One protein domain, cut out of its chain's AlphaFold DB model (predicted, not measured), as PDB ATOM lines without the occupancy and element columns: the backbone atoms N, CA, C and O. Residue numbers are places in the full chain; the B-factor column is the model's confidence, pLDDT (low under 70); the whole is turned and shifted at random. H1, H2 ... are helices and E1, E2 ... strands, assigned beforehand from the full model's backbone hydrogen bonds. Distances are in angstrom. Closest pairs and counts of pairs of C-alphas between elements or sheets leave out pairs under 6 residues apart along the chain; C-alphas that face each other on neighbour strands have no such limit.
ATOM      1  N   LEU A  28     -35.092 -44.174  13.327       77.56
ATOM      2  CA  LEU A  28     -35.401 -42.961  14.077       77.56
ATOM      3  C   LEU A  28     -34.103 -42.216  14.390       77.56
ATOM      4  O   LEU A  28     -33.160 -42.783  14.951       77.56
ATOM      5  N   THR A  29     -34.067 -40.932  14.078       77.00
ATOM      6  CA  THR A  29     -33.091 -39.989  14.627       77.00
ATOM      7  C   THR A  29     -33.301 -39.818  16.139       77.00
ATOM      8  O   THR A  29     -34.363 -40.141  16.681       77.00
ATOM      9  N   ARG A  30     -32.311 -39.266  16.857       73.31
ATOM     10  CA  ARG A  30     -32.433 -38.981  18.301       73.31
ATOM     11  C   ARG A  30     -33.606 -38.040  18.603       73.31
ATOM     12  O   ARG A  30     -34.264 -38.200  19.627       73.31
ATOM     13  N   GLN A  31     -33.873 -37.070  17.728       71.62
ATOM     14  CA  GLN A  31     -34.974 -36.118  17.884       71.62
ATOM     15  C   GLN A  31     -36.335 -36.779  17.650       71.62
ATOM     16  O   GLN A  31     -37.241 -36.594  18.460       71.62
ATOM     17  N   GLU A  32     -36.464 -37.613  16.616       82.31
ATOM     18  CA  GLU A  32     -37.680 -38.401  16.386       82.31
ATOM     19  C   GLU A  32     -37.929 -39.390  17.523       82.31
ATOM     20  O   GLU A  32     -39.058 -39.527  17.979       82.31
ATOM     21  N   ALA A  33     -36.878 -40.024  18.047       82.94
ATOM     22  CA  ALA A  33     -36.980 -40.884  19.218       82.94
ATOM     23  C   ALA A  33     -37.408 -40.108  20.475       82.94
ATOM     24  O   ALA A  33     -38.237 -40.608  21.228       82.94
ATOM     25  N   LYS A  34     -36.914 -38.878  20.701       81.44
ATOM     26  CA  LYS A  34     -37.374 -38.014  21.808       81.44
ATOM     27  C   LYS A  34     -38.837 -37.601  21.648       81.44
ATOM     28  O   LYS A  34     -39.596 -37.697  22.607       81.44
ATOM     29  N   SER A  35     -39.226 -37.169  20.450       80.44
ATOM     30  CA  SER A  35     -40.606 -36.791  20.131       80.44
ATOM     31  C   SER A  35     -41.546 -37.981  20.324       80.44
ATOM     32  O   SER A  35     -42.547 -37.893  21.030       80.44
ATOM     33  N   LYS A  36     -41.153 -39.153  19.817       87.12
ATOM     34  CA  LYS A  36     -41.896 -40.395  20.016       87.12
ATOM     35  C   LYS A  36     -41.985 -40.771  21.494       87.12
ATOM     36  O   LYS A  36     -43.077 -41.087  21.954       87.12
ATOM     37  N   LEU A  37     -40.893 -40.661  22.256       87.88
ATOM     38  CA  LEU A  37     -40.887 -40.925  23.698       87.88
ATOM     39  C   LEU A  37     -41.900 -40.041  24.446       87.88
ATOM     40  O   LEU A  37     -42.608 -40.551  25.304       87.88
ATOM     41  N   GLN A  38     -42.025 -38.761  24.078       84.19
ATOM     42  CA  GLN A  38     -42.998 -37.831  24.676       84.19
ATOM     43  C   GLN A  38     -44.459 -38.202  24.386       84.19
ATOM     44  O   GLN A  38     -45.344 -37.837  25.155       84.19
ATOM     45  N   THR A  39     -44.718 -38.913  23.288       87.31
ATOM     46  CA  THR A  39     -46.068 -39.376  22.922       87.31
ATOM     47  C   THR A  39     -46.422 -40.755  23.481       87.31
ATOM     48  O   THR A  39     -47.587 -41.147  23.430       87.31
ATOM     49  N   LEU A  40     -45.443 -41.509  23.995       88.12
ATOM     50  CA  LEU A  40     -45.667 -42.846  24.546       88.12
ATOM     51  C   LEU A  40     -46.187 -42.765  25.982       88.12
ATOM     52  O   LEU A  40     -45.773 -41.912  26.764       88.12
ATOM     53  N   ILE A  41     -47.066 -43.700  26.351       86.38
ATOM     54  CA  ILE A  41     -47.561 -43.811  27.726       86.38
ATOM     55  C   ILE A  41     -46.405 -44.314  28.616       86.38
ATOM     56  O   ILE A  41     -45.856 -45.388  28.333       86.38
ATOM     57  N   PRO A  42     -46.029 -43.590  29.690       86.12
ATOM     58  CA  PRO A  42     -44.992 -44.036  30.618       86.12
ATOM     59  C   PRO A  42     -45.272 -45.440  31.170       86.12
ATOM     60  O   PRO A  42     -46.399 -45.759  31.541       86.12
ATOM     61  N   GLY A  43     -44.239 -46.286  31.220       79.00
ATOM     62  CA  GLY A  43     -44.331 -47.672  31.704       79.00
ATOM     63  C   GLY A  43     -44.578 -48.733  30.624       79.00
ATOM     64  O   GLY A  43     -44.459 -49.923  30.910       79.00
ATOM     65  N   GLN A  44     -44.868 -48.342  29.378       90.44
ATOM     66  CA  GLN A  44     -44.910 -49.286  28.257       90.44
ATOM     67  C   GLN A  44     -43.503 -49.771  27.866       90.44
ATOM     68  O   GLN A  44     -42.516 -49.046  27.993       90.44
ATOM     69  N   GLU A  45     -43.410 -50.996  27.335       92.38
ATOM     70  CA  GLU A  45     -42.142 -51.603  26.897       92.38
ATOM     71  C   GLU A  45     -41.391 -50.713  25.892       92.38
ATOM     72  O   GLU A  45     -40.176 -50.534  25.997       92.38
ATOM     73  N   GLU A  46     -42.125 -50.114  24.950       91.56
ATOM     74  CA  GLU A  46     -41.569 -49.187  23.964       91.56
ATOM     75  C   GLU A  46     -41.006 -47.926  24.624       91.56
ATOM     76  O   GLU A  46     -39.905 -47.501  24.279       91.56
ATOM     77  N   HIS A  47     -41.705 -47.376  25.623       92.94
ATOM     78  CA  HIS A  47     -41.245 -46.210  26.373       92.94
ATOM     79  C   HIS A  47     -39.921 -46.509  27.091       92.94
ATOM     80  O   HIS A  47     -38.962 -45.758  26.930       92.94
ATOM     81  N   HIS A  48     -39.821 -47.625  27.822       90.44
ATOM     82  CA  HIS A  48     -38.584 -47.996  28.525       90.44
ATOM     83  C   HIS A  48     -37.419 -48.248  27.567       90.44
ATOM     84  O   HIS A  48     -36.341 -47.687  27.746       90.44
ATOM     85  N   LYS A  49     -37.627 -49.035  26.507       91.25
ATOM     86  CA  LYS A  49     -36.550 -49.346  25.557       91.25
ATOM     87  C   LYS A  49     -36.090 -48.115  24.775       91.25
ATOM     88  O   LYS A  49     -34.904 -47.995  24.469       91.25
ATOM     89  N   LEU A  50     -37.004 -47.196  24.461       88.56
ATOM     90  CA  LEU A  50     -36.682 -45.942  23.780       88.56
ATOM     91  C   LEU A  50     -35.962 -44.957  24.705       88.56
ATOM     92  O   LEU A  50     -35.006 -44.311  24.276       88.56
ATOM     93  N   GLN A  51     -36.365 -44.892  25.973       89.12
ATOM     94  CA  GLN A  51     -35.676 -44.130  27.010       89.12
ATOM     95  C   GLN A  51     -34.248 -44.654  27.224       89.12
ATOM     96  O   GLN A  51     -33.302 -43.872  27.142       89.12
ATOM     97  N   ASP A  52     -34.070 -45.968  27.377       83.62
ATOM     98  CA  ASP A  52     -32.756 -46.612  27.515       83.62
ATOM     99  C   ASP A  52     -31.865 -46.387  26.291       83.62
ATOM    100  O   ASP A  52     -30.665 -46.141  26.420       83.62
ATOM    101  N   ALA A  53     -32.433 -46.441  25.083       83.25
ATOM    102  CA  ALA A  53     -31.707 -46.111  23.863       83.25
ATOM    103  C   ALA A  53     -31.254 -44.645  23.856       83.25
ATOM    104  O   ALA A  53     -30.104 -44.358  23.536       83.25
ATOM    105  N   LEU A  54     -32.118 -43.709  24.254       76.25
ATOM    106  CA  LEU A  54     -31.791 -42.284  24.318       76.25
ATOM    107  C   LEU A  54     -30.787 -41.938  25.428       76.25
ATOM    108  O   LEU A  54     -30.086 -40.930  25.314       76.25
ATOM    109  N   LEU A  55     -30.652 -42.768  26.461       72.75
ATOM    110  CA  LEU A  55     -29.596 -42.626  27.467       72.75
ATOM    111  C   LEU A  55     -28.208 -43.023  26.934       72.75
ATOM    112  O   LEU A  55     -27.199 -42.583  27.480       72.75
ATOM    113  N   ARG A  56     -28.123 -43.792  25.838       73.38
ATOM    114  CA  ARG A  56     -26.840 -44.117  25.195       73.38
ATOM    115  C   ARG A  56     -26.320 -42.902  24.428       73.38
ATOM    116  O   ARG A  56     -27.005 -42.363  23.562       73.38
ATOM    117  N   THR A  57     -25.096 -42.480  24.719       46.41
ATOM    118  CA  THR A  57     -24.531 -41.220  24.202       46.41
ATOM    119  C   THR A  57     -23.763 -41.362  22.887       46.41
ATOM    120  O   THR A  57     -23.383 -40.349  22.310       46.41
ATOM    121  N   ASN A  58     -23.565 -42.583  22.370       54.38
ATOM    122  CA  ASN A  58     -22.922 -42.803  21.073       54.38
ATOM    123  C   ASN A  58     -23.359 -44.137  20.425       54.38
ATOM    124  O   ASN A  58     -23.365 -45.170  21.097       54.38
ATOM    125  N   GLY A  59     -23.695 -44.119  19.128       72.25
ATOM    126  CA  GLY A  59     -24.008 -45.311  18.321       72.25
ATOM    127  C   GLY A  59     -25.455 -45.443  17.816       72.25
ATOM    128  O   GLY A  59     -26.240 -44.493  17.806       72.25
ATOM    129  N   ILE A  60     -25.785 -46.653  17.346       73.69
ATOM    130  CA  ILE A  60     -27.129 -47.058  16.909       73.69
ATOM    131  C   ILE A  60     -27.663 -48.077  17.917       73.69
ATOM    132  O   ILE A  60     -27.093 -49.156  18.078       73.69
ATOM    133  N   ALA A  61     -28.770 -47.755  18.581       82.69
ATOM    134  CA  ALA A  61     -29.486 -48.697  19.426       82.69
ATOM    135  C   ALA A  61     -30.536 -49.440  18.599       82.69
ATOM    136  O   ALA A  61     -31.375 -48.836  17.933       82.69
ATOM    137  N   HIS A  62     -30.495 -50.766  18.651       86.19
ATOM    138  CA  HIS A  62     -31.514 -51.611  18.046       86.19
ATOM    139  C   HIS A  62     -32.598 -51.890  19.081       86.19
ATOM    140  O   HIS A  62     -32.326 -52.513  20.109       86.19
ATOM    141  N   ILE A  63     -33.815 -51.420  18.817       88.81
ATOM    142  CA  ILE A  63     -34.970 -51.682  19.672       88.81
ATOM    143  C   ILE A  63     -35.806 -52.778  19.026       88.81
ATOM    144  O   ILE A  63     -36.215 -52.665  17.872       88.81
ATOM    145  N   HIS A  64     -36.058 -53.829  19.803       88.12
ATOM    146  CA  HIS A  64     -36.959 -54.923  19.461       88.12
ATOM    147  C   HIS A  64     -38.092 -54.941  20.482       88.12
ATOM    148  O   HIS A  64     -37.825 -55.087  21.677       88.12
ATOM    149  N   LEU A  65     -39.328 -54.762  20.027       86.44
ATOM    150  CA  LEU A  65     -40.530 -54.792  20.863       86.44
ATOM    151  C   LEU A  65     -41.195 -56.174  20.810       86.44
ATOM    152  O   LEU A  65     -41.028 -56.909  19.836       86.44
ATOM    153  N   SER A  66     -41.970 -56.520  21.840       83.31
ATOM    154  CA  SER A  66     -42.698 -57.800  21.915       83.31
ATOM    155  C   SER A  66     -43.733 -57.995  20.801       83.31
ATOM    156  O   SER A  66     -44.020 -59.126  20.426       83.31
ATOM    157  N   ASN A  67     -44.240 -56.912  20.208       81.69
ATOM    158  CA  ASN A  67     -45.168 -56.944  19.074       81.69
ATOM    159  C   ASN A  67     -44.475 -57.154  17.708       81.69
ATOM    160  O   ASN A  67     -45.043 -56.804  16.678       81.69
ATOM    161  N   HIS A  68     -43.235 -57.654  17.701       75.06
ATOM    162  CA  HIS A  68     -42.386 -57.855  16.519       75.06
ATOM    163  C   HIS A  68     -41.989 -56.583  15.749       75.06
ATOM    164  O   HIS A  68     -41.286 -56.671  14.743       75.06
ATOM    165  N   THR A  69     -42.319 -55.387  16.249       81.81
ATOM    166  CA  THR A  69     -41.808 -54.139  15.674       81.81
ATOM    167  C   THR A  69     -40.335 -53.968  16.042       81.81
ATOM    168  O   THR A  69     -39.943 -54.094  17.207       81.81
ATOM    169  N   SER A  70     -39.504 -53.642  15.052       79.56
ATOM    170  CA  SER A  70     -38.105 -53.282  15.284       79.56
ATOM    171  C   SER A  70     -37.752 -51.977  14.591       79.56
ATOM    172  O   SER A  70     -38.154 -51.733  13.454       79.56
ATOM    173  N   TYR A  71     -36.993 -51.130  15.278       85.62
ATOM    174  CA  TYR A  71     -36.455 -49.915  14.682       85.62
ATOM    175  C   TYR A  71     -35.056 -49.613  15.216       85.62
ATOM    176  O   TYR A  71     -34.672 -50.007  16.322       85.62
ATOM    177  N   LYS A  72     -34.267 -48.943  14.375       85.69
ATOM    178  CA  LYS A  72     -32.921 -48.472  14.718       85.69
ATOM    179  C   LYS A  72     -33.025 -47.040  15.217       85.69
ATOM    180  O   LYS A  72     -33.573 -46.203  14.511       85.69
ATOM    181  N   VAL A  73     -32.492 -46.756  16.398       80.25
ATOM    182  CA  VAL A  73     -32.426 -45.404  16.956       80.25
ATOM    183  C   VAL A  73     -30.992 -44.915  16.879       80.25
ATOM    184  O   VAL A  73     -30.103 -45.505  17.488       80.25
ATOM    185  N   TYR A  74     -30.758 -43.828  16.155       69.25
ATOM    186  CA  TYR A  74     -29.489 -43.115  16.215       69.25
ATOM    187  C   TYR A  74     -29.434 -42.354  17.536       69.25
ATOM    188  O   TYR A  74     -30.217 -41.433  17.761       69.25
ATOM    189  N   THR A  75     -28.542 -42.759  18.438       69.44
ATOM    190  CA  THR A  75     -28.501 -42.215  19.801       69.44
ATOM    191  C   THR A  75     -27.494 -41.075  19.945       69.44
ATOM    192  O   THR A  75     -27.454 -40.437  20.994       69.44
TER     193      THR A  75
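Overview. This is residues 28 to 75 of the 683 residues of an uncharacterized protein of Chlamydiales bacterium 38-26 (UniProt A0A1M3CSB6). A helical hairpin, H1 and H2, lies over one face of a small two-stranded sheet made by the hairpin E1 and E2, and the sheet's other face is bare. H2 packs on the sheet with its residues 45 to 54, mostly over E1, while H1 runs back beside H2 and comes near the sheet, chiefly at E2, with its first residues, 30 to 33. The printed part has 48 residues with two named helices and two named strands, in the order H1, H2, E1, E2 along the chain, and the sheet, in the order E1, E2, is antiparallel. The class is mixed, helices and strands. The whole is compact, with a radius of gyration of the C-alphas of 9.7 A, and rounded, with spans of 25 by 21 by 14 A.

Arrangement. H1, residues 30 to 39, and H2, residues 45 to 55, touch and form a helical hairpin. Their closest C-alphas are those of Leu 37 and His 47, 5.9 A apart. They run opposite ways at a steep tilt of 36 degrees, only just past shallow. In both helices each O i to N i+4 pair is within hydrogen-bond range. E1, residues 60 to 64, and E2, residues 70 to 74, form a hairpin of antiparallel strands, with 159 degrees between their directions. N 61 and O 73 are 2.8 A apart and N 63 and O 71 are 3.0 A apart, both within hydrogen-bond range. The C-alphas of 62 and 72 face each other at 4.8 A. The closest C-alphas of H2 and E1 are those of Ala 53 and Ala 61, 5.6 A apart. Those of H2 and E2 are Ala 53 and Val 73, at 7.0 A. The closest C-alphas of H1 and E2 are those of Arg 30 and Tyr 74, 5.5 A apart, whereas H1 and E1 are apart.

Along the chain. H1 begins at C-alpha 30, (-32.433, -38.981, 18.301), and runs 14.4 A to C-alpha 39. H2 runs 15.4 A from C-alpha 45, (-42.142, -51.603, 26.897), to C-alpha 55. E1, from Ile 60 to His 64, measures 12.8 A. E2, from Ser 70 to Tyr 74, measures 13.4 A and ends at C-alpha 74, (-29.489, -43.115, 16.215).

Size, cuts and confidence. The two C-alphas farthest apart are those of Thr 57 and Asn 67, at 26.4 A. The first and last printed C-alphas, of Leu 28 and Thr 75, are 9.0 A apart. The printed part has no cut, and the links H1 to H2, H2 to E1 and E1 to E2 are tight. The mean pLDDT of the printed part is 81.2, and the model's confidence is under 70 at residues 57 to 58 and 74 to 75.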